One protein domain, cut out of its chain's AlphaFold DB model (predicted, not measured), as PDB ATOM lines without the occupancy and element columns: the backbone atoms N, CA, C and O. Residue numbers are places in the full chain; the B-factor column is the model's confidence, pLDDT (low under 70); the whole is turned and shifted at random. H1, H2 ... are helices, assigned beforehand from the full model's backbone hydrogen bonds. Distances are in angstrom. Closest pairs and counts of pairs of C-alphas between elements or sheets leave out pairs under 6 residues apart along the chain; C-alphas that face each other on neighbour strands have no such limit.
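Overview. This is residues 2 to 125 of the 135 residues of an uncharacterized protein of Crocinitomicaceae bacterium (UniProt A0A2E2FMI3). Two helical hairpins make a flat model: H3 and H4 run side by side, and H2, paired with H1, crosses over H4 and reaches H3 near its own end. Residues 2 to 9 of H1 pack on H4, while residues 81 to 87 and 118 to 125 stick out. The printed part has 124 residues with four named helices, H1 to H4 along the chain, and no named strand, so its class is all helix. It is only just loose, close to compact, with a radius of gyration of the C-alphas of 16.8 A and spans of 59 by 33 by 16 A.

Arrangement. Start at H1, residues 2 to 20, and go on to H2, residues 24 to 51: this hairpin touches, closest at the C-alphas of Ala 19 and Gly 26, 4.6 A, at a shallow tilt of 18 degrees, opposite ways. Next, H3, residues 56 to 82, and H4, residues 88 to 124, form a hairpin that touches, closest at the C-alphas of Met 68 and Ile 103, 6.9 A, at a shallow tilt of 10 degrees. Residues 31 to 41 alone of H2 touch H4, closest at the C-alphas of Gly 38 and Ala 104, 6.7 A, at a steep tilt of 44 degrees, the same way. Residues 2 to 9 alone of H1 touch H4, closest at the C-alphas of Phe 6 and Ser 111, 6.8 A. H1, H2 and H4 are a bundle, three helices that touch one another. H2 and H3 only just touch, with 3 pairs of C-alphas within 8 A, closest at Thr 49 and Leu 62, 7.4 A; H1 and H3 are apart. In H1 every O i to N i+4 pair is within hydrogen-bond range; in H2 22 of 24 are, in H3 21 of 23, in H4 32 of 33.

Along the chain. Find C-alpha 2 at (54.506, -34.009, 3.825); from there H1 runs 27.1 A to C-alpha 20. H2 spans 40.9 A and H3 39.4 A. H4 runs 54.1 A to C-alpha 124 at (57.562, -16.948, 12.995).

Size, cuts and confidence. The C-alphas of Asn 85 and Phe 125, the two farthest apart, are 60.3 A apart. The printed part has no cut, and its three links are tight. Look for pLDDT under 70 at residue 2 and residues 51 to 59, 85 to 91 and 117 to 125.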
ATOM      1  N   LYS A   2      55.699 -34.732   4.339       67.25
ATOM      2  CA  LYS A   2      54.506 -34.009   3.825       67.25
ATOM      3  C   LYS A   2      54.632 -33.383   2.416       67.25
ATOM      4  O   LYS A   2      53.693 -33.476   1.636       67.25
ATOM      5  N   ARG A   3      55.777 -32.768   2.068       72.25
ATOM      6  CA  ARG A   3      56.007 -32.192   0.719       72.25
ATOM      7  C   ARG A   3      56.078 -33.260  -0.369       72.25
ATOM      8  O   ARG A   3      55.502 -33.075  -1.430       72.25
ATOM      9  N   PHE A   4      56.766 -34.362  -0.081       74.56
ATOM     10  CA  PHE A   4      56.884 -35.492  -0.997       74.56
ATOM     11  C   PHE A   4      55.507 -36.108  -1.273       74.56
ATOM     12  O   PHE A   4      55.140 -36.262  -2.430       74.56
ATOM     13  N   ASN A   5      54.696 -36.321  -0.229       74.44
ATOM     14  CA  ASN A   5      53.334 -36.848  -0.363       74.44
ATOM     15  C   ASN A   5      52.440 -35.934  -1.218       74.44
ATOM     16  O   ASN A   5      51.665 -36.421  -2.034       74.44
ATOM     17  N   PHE A   6      52.563 -34.611  -1.059       78.19
ATOM     18  CA  PHE A   6      51.830 -33.639  -1.874       78.19
ATOM     19  C   PHE A   6      52.254 -33.674  -3.351       78.19
ATOM     20  O   PHE A   6      51.399 -33.686  -4.230       78.19
ATOM     21  N   ILE A   7      53.563 -33.723  -3.626       81.06
ATOM     22  CA  ILE A   7      54.096 -33.809  -4.996       81.06
ATOM     23  C   ILE A   7      53.657 -35.117  -5.660       81.06
ATOM     24  O   ILE A   7      53.187 -35.097  -6.792       81.06
ATOM     25  N   LEU A   8      53.748 -36.236  -4.941       80.38
ATOM     26  CA  LEU A   8      53.333 -37.545  -5.435       80.38
ATOM     27  C   LEU A   8      51.835 -37.572  -5.774       80.38
ATOM     28  O   LEU A   8      51.460 -38.055  -6.838       80.38
ATOM     29  N   GLN A   9      50.983 -36.978  -4.930       80.12
ATOM     30  CA  GLN A   9      49.556 -36.834  -5.234       80.12
ATOM     31  C   GLN A   9      49.311 -35.979  -6.479       80.12
ATOM     32  O   GLN A   9      48.497 -36.350  -7.317       80.12
ATOM     33  N   LEU A  10      50.027 -34.863  -6.631       84.69
ATOM     34  CA  LEU A  10      49.888 -33.996  -7.800       84.69
ATOM     35  C   LEU A  10      50.293 -34.715  -9.095       84.69
ATOM     36  O   LEU A  10      49.571 -34.637 -10.083       84.69
ATOM     37  N   ILE A  11      51.411 -35.446  -9.076       86.06
ATOM     38  CA  ILE A  11      51.886 -36.232 -10.224       86.06
ATOM     39  C   ILE A  11      50.841 -37.272 -10.627       86.06
ATOM     40  O   ILE A  11      50.498 -37.372 -11.799       86.06
ATOM     41  N   LEU A  12      50.290 -38.011  -9.663       82.69
ATOM     42  CA  LEU A  12      49.284 -39.036  -9.940       82.69
ATOM     43  C   LEU A  12      47.978 -38.440 -10.492       82.69
ATOM     44  O   LEU A  12      47.370 -39.035 -11.375       82.69
ATOM     45  N   ILE A  13      47.578 -37.244 -10.041       83.00
ATOM     46  CA  ILE A  13      46.438 -36.514 -10.619       83.00
ATOM     47  C   ILE A  13      46.709 -36.148 -12.084       83.00
ATOM     48  O   ILE A  13      45.832 -36.319 -12.925       83.00
ATOM     49  N   ILE A  14      47.919 -35.677 -12.402       86.88
ATOM     50  CA  ILE A  14      48.308 -35.339 -13.778       86.88
ATOM     51  C   ILE A  14      48.324 -36.594 -14.658       86.88
ATOM     52  O   ILE A  14      47.783 -36.563 -15.759       86.88
ATOM     53  N   ILE A  15      48.884 -37.706 -14.167       85.19
ATOM     54  CA  ILE A  15      48.891 -38.992 -14.883       85.19
ATOM     55  C   ILE A  15      47.460 -39.442 -15.179       85.19
ATOM     56  O   ILE A  15      47.165 -39.812 -16.309       85.19
ATOM     57  N   ALA A  16      46.561 -39.365 -14.195       82.38
ATOM     58  CA  ALA A  16      45.158 -39.703 -14.394       82.38
ATOM     59  C   ALA A  16      44.464 -38.761 -15.394       82.38
ATOM     60  O   ALA A  16      43.690 -39.212 -16.230       82.38
ATOM     61  N   PHE A  17      44.766 -37.462 -15.374       84.25
ATOM     62  CA  PHE A  17      44.219 -36.528 -16.357       84.25
ATOM     63  C   PHE A  17      44.670 -36.874 -17.783       84.25
ATOM     64  O   PHE A  17      43.838 -36.974 -18.678       84.25
ATOM     65  N   VAL A  18      45.969 -37.120 -17.985       85.44
ATOM     66  CA  VAL A  18      46.524 -37.511 -19.291       85.44
ATOM     67  C   VAL A  18      45.970 -38.861 -19.744       85.44
ATOM     68  O   VAL A  18      45.581 -38.998 -20.898       85.44
ATOM     69  N   ALA A  19      45.867 -39.838 -18.839       83.75
ATOM     70  CA  ALA A  19      45.275 -41.138 -19.131       83.75
ATOM     71  C   ALA A  19      43.812 -41.009 -19.573       83.75
ATOM     72  O   ALA A  19      43.415 -41.647 -20.540       83.75
ATOM     73  N   GLY A  20      43.028 -40.125 -18.947       79.50
ATOM     74  CA  GLY A  20      41.644 -39.863 -19.346       79.50
ATOM     75  C   GLY A  20      41.489 -39.320 -20.774       79.50
ATOM     76  O   GLY A  20      40.432 -39.496 -21.374       79.50
ATOM     77  N   LEU A  21      42.534 -38.709 -21.346       84.94
ATOM     78  CA  LEU A  21      42.534 -38.212 -22.727       84.94
ATOM     79  C   LEU A  21      42.783 -39.312 -23.772       84.94
ATOM     80  O   LEU A  21      42.538 -39.085 -24.953       84.94
ATOM     81  N   LEU A  22      43.242 -40.501 -23.361       84.75
ATOM     82  CA  LEU A  22      43.570 -41.620 -24.257       84.75
ATOM     83  C   LEU A  22      42.349 -42.478 -24.647       84.75
ATOM     84  O   LEU A  22      42.499 -43.524 -25.272       84.75
ATOM     85  N   GLY A  23      41.130 -42.056 -24.296       77.50
ATOM     86  CA  GLY A  23      39.898 -42.774 -24.630       77.50
ATOM     87  C   GLY A  23      39.590 -43.936 -23.679       77.50
ATOM     88  O   GLY A  23      39.962 -43.910 -22.508       77.50
ATOM     89  N   ALA A  24      38.864 -44.950 -24.165       76.19
ATOM     90  CA  ALA A  24      38.282 -46.008 -23.329       76.19
ATOM     91  C   ALA A  24      39.324 -46.828 -22.542       76.19
ATOM     92  O   ALA A  24      39.114 -47.128 -21.367       76.19
ATOM     93  N   GLU A  25      40.472 -47.134 -23.149       76.00
ATOM     94  CA  GLU A  25      41.579 -47.848 -22.492       76.00
ATOM     95  C   GLU A  25      42.215 -47.008 -21.372       76.00
ATOM     96  O   GLU A  25      42.613 -47.520 -20.323       76.00
ATOM     97  N   GLY A  26      42.226 -45.688 -21.559       78.75
ATOM     98  CA  GLY A  26      42.687 -44.718 -20.576       78.75
ATOM     99  C   GLY A  26      41.840 -44.687 -19.306       78.75
ATOM    100  O   GLY A  26      42.381 -44.513 -18.215       78.75
ATOM    101  N   ILE A  27      40.529 -44.934 -19.410       77.25
ATOM    102  CA  ILE A  27      39.604 -44.922 -18.265       77.25
ATOM    103  C   ILE A  27      39.997 -45.979 -17.228       77.25
ATOM    104  O   ILE A  27      40.018 -45.684 -16.035       77.25
ATOM    105  N   ILE A  28      40.375 -47.187 -17.656       79.75
ATOM    106  CA  ILE A  28      40.809 -48.255 -16.740       79.75
ATOM    107  C   ILE A  28      42.061 -47.821 -15.968       79.75
ATOM    108  O   ILE A  28      42.149 -48.013 -14.753       79.75
ATOM    109  N   LEU A  29      43.006 -47.172 -16.654       79.25
ATOM    110  CA  LEU A  29      44.217 -46.648 -16.030       79.25
ATOM    111  C   LEU A  29      43.900 -45.520 -15.034       79.25
ATOM    112  O   LEU A  29      44.472 -45.493 -13.945       79.25
ATOM    113  N   VAL A  30      42.954 -44.631 -15.359       82.44
ATOM    114  CA  VAL A  30      42.461 -43.594 -14.434       82.44
ATOM    115  C   VAL A  30      41.882 -44.217 -13.171       82.44
ATOM    116  O   VAL A  30      42.227 -43.785 -12.071       82.44
ATOM    117  N   LEU A  31      41.049 -45.249 -13.314       79.38
ATOM    118  CA  LEU A  31      40.437 -45.945 -12.183       79.38
ATOM    119  C   LEU A  31      41.483 -46.610 -11.291       79.38
ATOM    120  O   LEU A  31      41.421 -46.479 -10.068       79.38
ATOM    121  N   LEU A  32      42.478 -47.266 -11.890       82.38
ATOM    122  CA  LEU A  32      43.563 -47.903 -11.150       82.38
ATOM    123  C   LEU A  32      44.407 -46.872 -10.386       82.38
ATOM    124  O   LEU A  32      44.672 -47.042  -9.194       82.38
ATOM    125  N   VAL A  33      44.795 -45.774 -11.042       83.56
ATOM    126  CA  VAL A  33      45.560 -44.686 -10.412       83.56
ATOM    127  C   VAL A  33      44.760 -44.044  -9.282       83.56
ATOM    128  O   VAL A  33      45.305 -43.797  -8.205       83.56
ATOM    129  N   GLN A  34      43.463 -43.819  -9.487       81.81
ATOM    130  CA  GLN A  34      42.567 -43.263  -8.481       81.81
ATOM    131  C   GLN A  34      42.411 -44.191  -7.273       81.81
ATOM    132  O   GLN A  34      42.412 -43.715  -6.138       81.81
ATOM    133  N   PHE A  35      42.322 -45.502  -7.490       81.00
ATOM    134  CA  PHE A  35      42.265 -46.484  -6.412       81.00
ATOM    135  C   PHE A  35      43.540 -46.461  -5.558       81.00
ATOM    136  O   PHE A  35      43.465 -46.339  -4.333       81.00
ATOM    137  N   ILE A  36      44.717 -46.481  -6.196       82.19
ATOM    138  CA  ILE A  36      46.017 -46.402  -5.509       82.19
ATOM    139  C   ILE A  36      46.144 -45.082  -4.735       82.19
ATOM    140  O   ILE A  36      46.543 -45.074  -3.567       82.19
ATOM    141  N   LEU A  37      45.762 -43.964  -5.362       82.06
ATOM    142  CA  LEU A  37      45.711 -42.648  -4.727       82.06
ATOM    143  C   LEU A  37      44.800 -42.638  -3.502       82.06
ATOM    144  O   LEU A  37      45.207 -42.145  -2.450       82.06
ATOM    145  N   GLY A  38      43.593 -43.185  -3.632       79.75
ATOM    146  CA  GLY A  38      42.603 -43.255  -2.566       79.75
ATOM    147  C   GLY A  38      43.127 -44.032  -1.365       79.75
ATOM    148  O   GLY A  38      43.097 -43.516  -0.249       79.75
ATOM    149  N   ILE A  39      43.702 -45.219  -1.588       83.06
ATOM    150  CA  ILE A  39      44.344 -46.018  -0.532       83.06
ATOM    151  C   ILE A  39      45.452 -45.215   0.148       83.06
ATOM    152  O   ILE A  39      45.480 -45.084   1.374       83.06
ATOM    153  N   TYR A  40      46.356 -44.637  -0.640       82.88
ATOM    154  CA  TYR A  40      47.475 -43.866  -0.117       82.88
ATOM    155  C   TYR A  40      47.020 -42.649   0.706       82.88
ATOM    156  O   TYR A  40      47.591 -42.342   1.757       82.88
ATOM    157  N   GLN A  41      45.980 -41.946   0.258       82.31
ATOM    158  CA  GLN A  41      45.380 -40.828   0.983       82.31
ATOM    159  C   GLN A  41      44.713 -41.286   2.277       82.31
ATOM    160  O   GLN A  41      44.895 -40.633   3.303       82.31
ATOM    161  N   LEU A  42      44.019 -42.423   2.260       83.25
ATOM    162  CA  LEU A  42      43.364 -42.994   3.432       83.25
ATOM    163  C   LEU A  42      44.386 -43.374   4.515       83.25
ATOM    164  O   LEU A  42      44.231 -42.975   5.669       83.25
ATOM    165  N   PHE A  43      45.488 -44.030   4.140       84.50
ATOM    166  CA  PHE A  43      46.593 -44.324   5.059       84.50
ATOM    167  C   PHE A  43      47.241 -43.056   5.625       84.50
ATOM    168  O   PHE A  43      47.455 -42.953   6.833       84.50
ATOM    169  N   ASN A  44      47.512 -42.054   4.785       81.38
ATOM    170  CA  ASN A  44      48.054 -40.782   5.269       81.38
ATOM    171  C   ASN A  44      47.083 -40.066   6.215       81.38
ATOM    172  O   ASN A  44      47.525 -39.483   7.205       81.38
ATOM    173  N   ALA A  45      45.781 -40.112   5.931       79.38
ATOM    174  CA  ALA A  45      44.755 -39.507   6.768       79.38
ATOM    175  C   ALA A  45      44.669 -40.208   8.127       79.38
ATOM    176  O   ALA A  45      44.538 -39.533   9.146       79.38
ATOM    177  N   LEU A  46      44.804 -41.538   8.168       84.12
ATOM    178  CA  LEU A  46      44.884 -42.312   9.410       84.12
ATOM    179  C   LEU A  46      46.093 -41.893  10.248       84.12
ATOM    180  O   LEU A  46      45.935 -41.524  11.411       84.12
ATOM    181  N   ILE A  47      47.285 -41.858   9.645       81.62
ATOM    182  CA  ILE A  47      48.514 -41.425  10.327       81.62
ATOM    183  C   ILE A  47      48.367 -39.985  10.837       81.62
ATOM    184  O   ILE A  47      48.725 -39.680  11.977       81.62
ATOM    185  N   ALA A  48      47.803 -39.087  10.021       75.19
ATOM    186  CA  ALA A  48      47.526 -37.712  10.420       75.19
ATOM    187  C   ALA A  48      46.540 -37.653  11.596       75.19
ATOM    188  O   ALA A  48      46.770 -36.915  12.546       75.19
ATOM    189  N   THR A  49      45.487 -38.467  11.584       78.25
ATOM    190  CA  THR A  49      44.485 -38.519  12.660       78.25
ATOM    191  C   THR A  49      45.099 -38.983  13.981       78.25
ATOM    192  O   THR A  49      44.811 -38.405  15.025       78.25
ATOM    193  N   ILE A  50      45.989 -39.979  13.943       78.56
ATOM    194  CA  ILE A  50      46.683 -40.492  15.133       78.56
ATOM    195  C   ILE A  50      47.703 -39.471  15.665       78.56
ATOM    196  O   ILE A  50      47.805 -39.261  16.873       78.56
ATOM    197  N   SER A  51      48.453 -38.821  14.771       68.94
ATOM    198  CA  SER A  51      49.521 -37.880  15.143       68.94
ATOM    199  C   SER A  51      49.012 -36.506  15.595       68.94
ATOM    200  O   SER A  51      49.659 -35.845  16.409       68.94
ATOM    201  N   PHE A  52      47.842 -36.062  15.129       62.28
ATOM    202  CA  PHE A  52      47.259 -34.765  15.479       62.28
ATOM    203  C   PHE A  52      46.349 -34.835  16.717       62.28
ATOM    204  O   PHE A  52      45.147 -34.604  16.641       62.28
ATOM    205  N   ARG A  53      46.932 -35.057  17.902       54.62
ATOM    206  CA  ARG A  53      46.238 -34.829  19.190       54.62
ATOM    207  C   ARG A  53      46.297 -33.377  19.701       54.62
ATOM    208  O   ARG A  53      45.754 -33.104  20.764       54.62
ATOM    209  N   ARG A  54      46.949 -32.435  18.995       50.81
ATOM    210  CA  ARG A  54      47.275 -31.094  19.549       50.81
ATOM    211  C   ARG A  54      46.975 -29.846  18.698       50.81
ATOM    212  O   ARG A  54      47.204 -28.755  19.204       50.81
ATOM    213  N   ILE A  55      46.481 -29.935  17.454       55.75
ATOM    214  CA  ILE A  55      46.266 -28.735  16.601       55.75
ATOM    215  C   ILE A  55      44.786 -28.601  16.213       55.75
ATOM    216  O   ILE A  55      44.292 -29.257  15.305       55.75
ATOM    217  N   GLU A  56      44.076 -27.716  16.905       55.12
ATOM    218  CA  GLU A  56      42.611 -27.566  16.894       55.12
ATOM    219  C   GLU A  56      41.994 -27.259  15.512       55.12
ATOM    220  O   GLU A  56      40.930 -27.768  15.155       55.12
ATOM    221  N   LYS A  57      42.668 -26.450  14.681       56.53
ATOM    222  CA  LYS A  57      42.147 -26.044  13.359       56.53
ATOM    223  C   LYS A  57      42.251 -27.133  12.290       56.53
ATOM    224  O   LYS A  57      41.376 -27.215  11.422       56.53
ATOM    225  N   SER A  58      43.281 -27.981  12.343       60.78
ATOM    226  CA  SER A  58      43.420 -29.096  11.397       60.78
ATOM    227  C   SER A  58      42.416 -30.213  11.701       60.78
ATOM    228  O   SER A  58      41.901 -30.838  10.770       60.78
ATOM    229  N   VAL A  59      42.035 -30.376  12.974       67.00
ATOM    230  CA  VAL A  59      41.048 -31.365  13.440       67.00
ATOM    231  C   VAL A  59      39.677 -31.167  12.783       67.00
ATOM    232  O   VAL A  59      39.086 -32.142  12.323       67.00
ATOM    233  N   LYS A  60      39.176 -29.926  12.644       76.56
ATOM    234  CA  LYS A  60      37.858 -29.681  12.016       76.56
ATOM    235  C   LYS A  60      37.820 -30.113  10.546       76.56
ATOM    236  O   LYS A  60      36.861 -30.752  10.130       76.56
ATOM    237  N   SER A  61      38.861 -29.794   9.771       79.62
ATOM    238  CA  SER A  61      38.919 -30.168   8.346       79.62
ATOM    239  C   SER A  61      39.067 -31.684   8.168       79.62
ATOM    240  O   SER A  61      38.445 -32.266   7.282       79.62
ATOM    241  N   LEU A  62      39.840 -32.336   9.045       80.75
ATOM    242  CA  LEU A  62      40.017 -33.788   9.038       80.75
ATOM    243  C   LEU A  62      38.730 -34.527   9.442       80.75
ATOM    244  O   LEU A  62      38.400 -35.547   8.847       80.75
ATOM    245  N   LYS A  63      37.950 -33.976  10.383       83.31
ATOM    246  CA  LYS A  63      36.619 -34.495  10.735       83.31
ATOM    247  C   LYS A  63      35.672 -34.460   9.534       83.31
ATOM    248  O   LYS A  63      35.029 -35.464   9.248       83.31
ATOM    249  N   THR A  64      35.608 -33.342   8.805       86.44
ATOM    250  CA  THR A  64      34.782 -33.246   7.588       86.44
ATOM    251  C   THR A  64      35.236 -34.240   6.519       86.44
ATOM    252  O   THR A  64      34.393 -34.868   5.887       86.44
ATOM    253  N   TYR A  65      36.550 -34.430   6.345       87.38
ATOM    254  CA  TYR A  65      37.088 -35.454   5.444       87.38
ATOM    255  C   TYR A  65      36.582 -36.855   5.809       87.38
ATOM    256  O   TYR A  65      36.033 -37.539   4.951       87.38
ATOM    257  N   TRP A  66      36.678 -37.255   7.079       87.69
ATOM    258  CA  TRP A  66      36.195 -38.565   7.527       87.69
ATOM    259  C   TRP A  66      34.684 -38.739   7.384       87.69
ATOM    260  O   TRP A  66      34.240 -39.829   7.036       87.69
ATOM    261  N   ILE A  67      33.895 -37.677   7.583       88.81
ATOM    262  CA  ILE A  67      32.451 -37.709   7.309       88.81
ATOM    263  C   ILE A  67      32.203 -37.980   5.820       88.81
ATOM    264  O   ILE A  67      31.408 -38.853   5.497       88.81
ATOM    265  N   MET A  68      32.902 -37.288   4.914       88.81
ATOM    266  CA  MET A  68      32.756 -37.513   3.469       88.81
ATOM    267  C   MET A  68      33.165 -38.931   3.057       88.81
ATOM    268  O   MET A  68      32.451 -39.566   2.288       88.81
ATOM    269  N   VAL A  69      34.264 -39.453   3.610       87.25
ATOM    270  CA  VAL A  69      34.698 -40.845   3.397       87.25
ATOM    271  C   VAL A  69      33.649 -41.834   3.916       87.25
ATOM    272  O   VAL A  69      33.311 -42.791   3.227       87.25
ATOM    273  N   GLY A  70      33.096 -41.592   5.107       87.25
ATOM    274  CA  GLY A  70      32.050 -42.431   5.688       87.25
ATOM    275  C   GLY A  70      30.775 -42.444   4.845       87.25
ATOM    276  O   GLY A  70      30.270 -43.514   4.526       87.25
ATOM    277  N   VAL A  71      30.293 -41.269   4.424       89.56
ATOM    278  CA  VAL A  71      29.119 -41.135   3.542       89.56
ATOM    279  C   VAL A  71      29.355 -41.831   2.204       89.56
ATOM    280  O   VAL A  71      28.461 -42.513   1.710       89.56
ATOM    281  N   TYR A  72      30.561 -41.718   1.643       87.81
ATOM    282  CA  TYR A  72      30.938 -42.400   0.408       87.81
ATOM    283  C   TYR A  72      30.794 -43.924   0.528       87.81
ATOM    284  O   TYR A  72      30.064 -44.532  -0.255       87.81
ATOM    285  N   PHE A  73      31.419 -44.543   1.536       86.06
ATOM    286  CA  PHE A  73      31.334 -45.995   1.727       86.06
ATOM    287  C   PHE A  73      29.935 -46.465   2.142       86.06
ATOM    288  O   PHE A  73      29.481 -47.499   1.660       86.06
ATOM    289  N   ALA A  74      29.232 -45.703   2.985       87.00
ATOM    290  CA  ALA A  74      27.864 -46.024   3.387       87.00
ATOM    291  C   ALA A  74      26.910 -46.005   2.188       87.00
ATOM    292  O   ALA A  74      26.144 -46.944   1.997       87.00
ATOM    293  N   GLY A  75      27.000 -44.980   1.336       85.06
ATOM    294  CA  GLY A  75      26.224 -44.936   0.103       85.06
ATOM    295  C   GLY A  75      26.559 -46.109  -0.820       85.06
ATOM    296  O   GLY A  75      25.652 -46.687  -1.411       85.06
ATOM    297  N   LEU A  76      27.843 -46.491  -0.919       83.12
ATOM    298  CA  LEU A  76      28.259 -47.575  -1.812       83.12
ATOM    299  C   LEU A  76      27.633 -48.890  -1.351       83.12
ATOM    300  O   LEU A  76      27.076 -49.628  -2.156       83.12
ATOM    301  N   ALA A  77      27.670 -49.144  -0.042       83.25
ATOM    302  CA  ALA A  77      27.035 -50.304   0.565       83.25
ATOM    303  C   ALA A  77      25.514 -50.322   0.335       83.25
ATOM    304  O   ALA A  77      24.952 -51.376   0.043       83.25
ATOM    305  N   ILE A  78      24.842 -49.168   0.408       86.00
ATOM    306  CA  ILE A  78      23.400 -49.058   0.127       86.00
ATOM    307  C   ILE A  78      23.104 -49.379  -1.343       86.00
ATOM    308  O   ILE A  78      22.206 -50.164  -1.630       86.00
ATOM    309  N   VAL A  79      23.873 -48.822  -2.281       81.69
ATOM    310  CA  VAL A  79      23.686 -49.077  -3.719       81.69
ATOM    311  C   VAL A  79      23.895 -50.555  -4.042       81.69
ATOM    312  O   VAL A  79      23.067 -51.152  -4.723       81.69
ATOM    313  N   VAL A  80      24.970 -51.156  -3.527       80.12
ATOM    314  CA  VAL A  80      25.302 -52.566  -3.782       80.12
ATOM    315  C   VAL A  80      24.250 -53.510  -3.197       80.12
ATOM    316  O   VAL A  80      23.939 -54.528  -3.809       80.12
ATOM    317  N   THR A  81      23.678 -53.186  -2.034       82.25
ATOM    318  CA  THR A  81      22.657 -54.036  -1.398       82.25
ATOM    319  C   THR A  81      21.275 -53.897  -2.036       82.25
ATOM    320  O   THR A  81      20.574 -54.898  -2.156       82.25
ATOM    321  N   LEU A  82      20.878 -52.693  -2.460       82.88
ATOM    322  CA  LEU A  82      19.559 -52.450  -3.057       82.88
ATOM    323  C   LEU A  82      19.478 -52.818  -4.544       82.88
ATOM    324  O   LEU A  82      18.394 -53.148  -5.018       82.88
ATOM    325  N   PHE A  83      20.598 -52.790  -5.274       79.44
ATOM    326  CA  PHE A  83      20.630 -53.035  -6.721       79.44
ATOM    327  C   PHE A  83      21.645 -54.126  -7.109       79.44
ATOM    328  O   PHE A  83      22.606 -53.849  -7.828       79.44
ATOM    329  N   PRO A  84      21.455 -55.384  -6.665       71.44
ATOM    330  CA  PRO A  84      22.434 -56.452  -6.877       71.44
ATOM    331  C   PRO A  84      22.533 -56.954  -8.330       71.44
ATOM    332  O   PRO A  84      23.526 -57.589  -8.669       71.44
ATOM    333  N   ASN A  85      21.534 -56.690  -9.183       67.88
ATOM    334  CA  ASN A  85      21.388 -57.323 -10.507       67.88
ATOM    335  C   ASN A  85      21.201 -56.341 -11.683       67.88
ATOM    336  O   ASN A  85      20.753 -56.756 -12.749       67.88
ATOM    337  N   GLU A  86      21.521 -55.051 -11.532       58.78
ATOM    338  CA  GLU A  86      21.265 -54.066 -12.593       58.78
ATOM    339  C   GLU A  86      22.519 -53.408 -13.193       58.78
ATOM    340  O   GLU A  86      23.441 -53.003 -12.484       58.78
ATOM    341  N   ASN A  87      22.441 -53.127 -14.505       61.44
ATOM    342  CA  ASN A  87      23.285 -52.178 -15.261       61.44
ATOM    343  C   ASN A  87      23.278 -50.738 -14.686       61.44
ATOM    344  O   ASN A  87      23.935 -49.843 -15.218       61.44
ATOM    345  N   ILE A  88      22.556 -50.496 -13.584       61.12
ATOM    346  CA  ILE A  88      22.711 -49.329 -12.704       61.12
ATOM    347  C   ILE A  88      24.175 -49.147 -12.301       61.12
ATOM    348  O   ILE A  88      24.603 -48.004 -12.125       61.12
ATOM    349  N   PHE A  89      24.939 -50.244 -12.222       59.88
ATOM    350  CA  PHE A  89      26.366 -50.204 -11.942       59.88
ATOM    351  C   PHE A  89      27.079 -49.182 -12.830       59.88
ATOM    352  O   PHE A  89      27.728 -48.312 -12.282       59.88
ATOM    353  N   ASP A  90      26.856 -49.135 -14.145       65.94
ATOM    354  CA  ASP A  90      27.594 -48.211 -15.025       65.94
ATOM    355  C   ASP A  90      27.276 -46.726 -14.775       65.94
ATOM    356  O   ASP A  90      28.173 -45.877 -14.745       65.94
ATOM    357  N   LYS A  91      26.000 -46.386 -14.546       64.06
ATOM    358  CA  LYS A  91      25.582 -44.992 -14.292       64.06
ATOM    359  C   LYS A  91      25.962 -44.526 -12.890       64.06
ATOM    360  O   LYS A  91      26.359 -43.375 -12.703       64.06
ATOM    361  N   VAL A  92      25.851 -45.410 -11.903       71.94
ATOM    362  CA  VAL A  92      26.180 -45.103 -10.509       71.94
ATOM    363  C   VAL A  92      27.689 -45.131 -10.286       71.94
ATOM    364  O   VAL A  92      28.202 -44.288  -9.554       71.94
ATOM    365  N   LEU A  93      28.422 -45.996 -10.988       71.50
ATOM    366  CA  LEU A  93      29.879 -46.066 -10.953       71.50
ATOM    367  C   LEU A  93      30.493 -44.726 -11.352       71.50
ATOM    368  O   LEU A  93      31.358 -44.241 -10.631       71.50
ATOM    369  N   LEU A  94      30.011 -44.070 -12.414       71.56
ATOM    370  CA  LEU A  94      30.516 -42.748 -12.806       71.56
ATOM    371  C   LEU A  94      30.330 -41.706 -11.689       71.56
ATOM    372  O   LEU A  94      31.259 -40.964 -11.364       71.56
ATOM    373  N   PHE A  95      29.153 -41.674 -11.058       75.44
ATOM    374  CA  PHE A  95      28.885 -40.769  -9.937       75.44
ATOM    375  C   PHE A  95      29.779 -41.077  -8.725       75.44
ATOM    376  O   PHE A  95      30.293 -40.164  -8.071       75.44
ATOM    377  N   TYR A  96      30.024 -42.359  -8.455       80.31
ATOM    378  CA  TYR A  96      30.940 -42.817  -7.412       80.31
ATOM    379  C   TYR A  96      32.387 -42.421  -7.692       80.31
ATOM    380  O   TYR A  96      33.058 -41.865  -6.823       80.31
ATOM    381  N   ILE A  97      32.850 -42.624  -8.923       76.31
ATOM    382  CA  ILE A  97      34.178 -42.226  -9.389       76.31
ATOM    383  C   ILE A  97      34.375 -40.722  -9.185       76.31
ATOM    384  O   ILE A  97      35.372 -40.308  -8.587       76.31
ATOM    385  N   LEU A  98      33.412 -39.899  -9.613       79.81
ATOM    386  CA  LEU A  98      33.460 -38.445  -9.434       79.81
ATOM    387  C   LEU A  98      33.463 -38.046  -7.951       79.81
ATOM    388  O   LEU A  98      34.228 -37.174  -7.540       79.81
ATOM    389  N   SER A  99      32.663 -38.720  -7.124       83.62
ATOM    390  CA  SER A  99      32.622 -38.481  -5.676       83.62
ATOM    391  C   SER A  99      33.967 -38.784  -5.008       83.62
ATOM    392  O   SER A  99      34.452 -37.997  -4.193       83.62
ATOM    393  N   ALA A 100      34.626 -39.877  -5.398       81.38
ATOM    394  CA  ALA A 100      35.957 -40.223  -4.910       81.38
ATOM    395  C   ALA A 100      37.023 -39.189  -5.328       81.38
ATOM    396  O   ALA A 100      37.902 -38.861  -4.529       81.38
ATOM    397  N   TRP A 101      36.916 -38.601  -6.525       81.75
ATOM    398  CA  TRP A 101      37.774 -37.488  -6.954       81.75
ATOM    399  C   TRP A 101      37.601 -36.240  -6.087       81.75
ATOM    400  O   TRP A 101      38.588 -35.622  -5.682       81.75
ATOM    401  N   ILE A 102      36.361 -35.880  -5.753       85.44
ATOM    402  CA  ILE A 102      36.069 -34.734  -4.882       85.44
ATOM    403  C   ILE A 102      36.707 -34.934  -3.502       85.44
ATOM    404  O   ILE A 102      37.343 -34.018  -2.971       85.44
ATOM    405  N   ILE A 103      36.598 -36.141  -2.940       86.38
ATOM    406  CA  ILE A 103      37.215 -36.498  -1.655       86.38
ATOM    407  C   ILE A 103      38.744 -36.398  -1.739       86.38
ATOM    408  O   ILE A 103      39.374 -35.804  -0.856       86.38
ATOM    409  N   ALA A 104      39.340 -36.901  -2.821       82.25
ATOM    410  CA  ALA A 104      40.782 -36.851  -3.037       82.25
ATOM    411  C   ALA A 104      41.315 -35.414  -3.154       82.25
ATOM    412  O   ALA A 104      42.319 -35.061  -2.525       82.25
ATOM    413  N   LEU A 105      40.621 -34.552  -3.902       84.25
ATOM    414  CA  LEU A 105      40.953 -33.130  -4.027       84.25
ATOM    415  C   LEU A 105      40.776 -32.384  -2.698       84.25
ATOM    416  O   LEU A 105      41.582 -31.517  -2.347       84.25
ATOM    417  N   TYR A 106      39.754 -32.738  -1.917       86.62
ATOM    418  CA  TYR A 106      39.566 -32.174  -0.586       86.62
ATOM    419  C   TYR A 106      40.725 -32.536   0.351       86.62
ATOM    420  O   TYR A 106      41.245 -31.670   1.063       86.62
ATOM    421  N   TYR A 107      41.199 -33.783   0.310       83.06
ATOM    422  CA  TYR A 107      42.363 -34.201   1.090       83.06
ATOM    423  C   TYR A 107      43.656 -33.501   0.649       83.06
ATOM    424  O   TYR A 107      44.469 -33.094   1.487       83.06
ATOM    425  N   LEU A 108      43.829 -33.274  -0.657       80.38
ATOM    426  CA  LEU A 108      44.938 -32.483  -1.194       80.38
ATOM    427  C   LEU A 108      44.918 -31.049  -0.639       80.38
ATOM    428  O   LEU A 108      45.952 -30.528  -0.212       80.38
ATOM    429  N   ARG A 109      43.734 -30.424  -0.558       84.69
ATOM    430  CA  ARG A 109      43.552 -29.097   0.054       84.69
ATOM    431  C   ARG A 109      43.939 -29.083   1.536       84.69
ATOM    432  O   ARG A 109      44.574 -28.123   1.983       84.69
ATOM    433  N   ILE A 110      43.576 -30.117   2.299       82.56
ATOM    434  CA  ILE A 110      43.998 -30.269   3.704       82.56
ATOM    435  C   ILE A 110      45.524 -30.371   3.785       82.56
ATOM    436  O   ILE A 110      46.151 -29.620   4.534       82.56
ATOM    437  N   SER A 111      46.122 -31.239   2.967       78.06
ATOM    438  CA  SER A 111      47.572 -31.463   2.918       78.06
ATOM    439  C   SER A 111      48.340 -30.177   2.585       78.06
ATOM    440  O   SER A 111      49.336 -29.851   3.236       78.06
ATOM    441  N   TYR A 112      47.836 -29.388   1.632       80.69
ATOM    442  CA  TYR A 112      48.388 -28.078   1.285       80.69
ATOM    443  C   TYR A 112      48.303 -27.075   2.445       80.69
ATOM    444  O   TYR A 112      49.277 -26.374   2.736       80.69
ATOM    445  N   ARG A 113      47.162 -27.010   3.144       78.19
ATOM    446  CA  ARG A 113      47.000 -26.133   4.316       78.19
ATOM    447  C   ARG A 113      47.977 -26.487   5.431       78.19
ATOM    448  O   ARG A 113      48.655 -25.591   5.925       78.19
ATOM    449  N   MET A 114      48.120 -27.774   5.747       74.00
ATOM    450  CA  MET A 114      49.081 -28.250   6.748       74.00
ATOM    451  C   MET A 114      50.525 -27.865   6.385       74.00
ATOM    452  O   MET A 114      51.298 -27.466   7.251       74.00
ATOM    453  N   LEU A 115      50.890 -27.934   5.101       72.56
ATOM    454  CA  LEU A 115      52.200 -27.493   4.607       72.56
ATOM    455  C   LEU A 115      52.413 -25.977   4.732       72.56
ATOM    456  O   LEU A 115      53.527 -25.529   5.013       72.56
ATOM    457  N   LYS A 116      51.367 -25.180   4.489       71.31
ATOM    458  CA  LYS A 116      51.425 -23.715   4.573       71.31
ATOM    459  C   LYS A 116      51.543 -23.232   6.020       71.31
ATOM    460  O   LYS A 116      52.331 -22.325   6.276       71.31
ATOM    461  N   GLU A 117      50.805 -23.842   6.942       69.50
ATOM    462  CA  GLU A 117      50.883 -23.542   8.378       69.50
ATOM    463  C   GLU A 117      52.270 -23.886   8.937       69.50
ATOM    464  O   GLU A 117      52.900 -23.031   9.550       69.50
ATOM    465  N   GLU A 118      52.841 -25.039   8.572       64.56
ATOM    466  CA  GLU A 118      54.204 -25.412   8.981       64.56
ATOM    467  C   GLU A 118      55.273 -24.414   8.484       64.56
ATOM    468  O   GLU A 118      56.228 -24.107   9.197       64.56
ATOM    469  N   LYS A 119      55.127 -23.864   7.268       58.91
ATOM    470  CA  LYS A 119      56.023 -22.798   6.780       58.91
ATOM    471  C   LYS A 119      55.858 -21.490   7.560       58.91
ATOM    472  O   LYS A 119      56.840 -20.763   7.699       58.91
ATOM    473  N   ARG A 120      54.645 -21.168   8.016       56.75
ATOM    474  CA  ARG A 120      54.371 -19.953   8.794       56.75
ATOM    475  C   ARG A 120      54.968 -20.062  10.195       56.75
ATOM    476  O   ARG A 120      55.644 -19.126  10.605       56.75
ATOM    477  N   ASP A 121      54.817 -21.208  10.851       56.97
ATOM    478  CA  ASP A 121      55.391 -21.445  12.180       56.97
ATOM    479  C   ASP A 121      56.925 -21.425  12.140       56.97
ATOM    480  O   ASP A 121      57.553 -20.786  12.978       56.97
ATOM    481  N   ARG A 122      57.553 -21.999  11.101       54.94
ATOM    482  CA  ARG A 122      59.017 -21.913  10.922       54.94
ATOM    483  C   ARG A 122      59.526 -20.490  10.661       54.94
ATOM    484  O   ARG A 122      60.624 -20.165  11.094       54.94
ATOM    485  N   LYS A 123      58.761 -19.648   9.956       51.00
ATOM    486  CA  LYS A 123      59.125 -18.237   9.720       51.00
ATOM    487  C   LYS A 123      58.879 -17.354  10.947       51.00
ATOM    488  O   LYS A 123      59.643 -16.429  11.175       51.00
ATOM    489  N   GLY A 124      57.844 -17.643  11.735       45.94
ATOM    490  CA  GLY A 124      57.562 -16.948  12.995       45.94
ATOM    491  C   GLY A 124      58.519 -17.318  14.132       45.94
ATOM    492  O   GLY A 124      58.710 -16.519  15.039       45.94
ATOM    493  N   PHE A 125      59.160 -18.488  14.061       51.75
ATOM    494  CA  PHE A 125      60.171 -18.921  15.031       51.75
ATOM    495  C   PHE A 125      61.566 -18.314  14.779       51.75
ATOM    496  O   PHE A 125      62.411 -18.340  15.668       51.75
TER     497      PHE A 125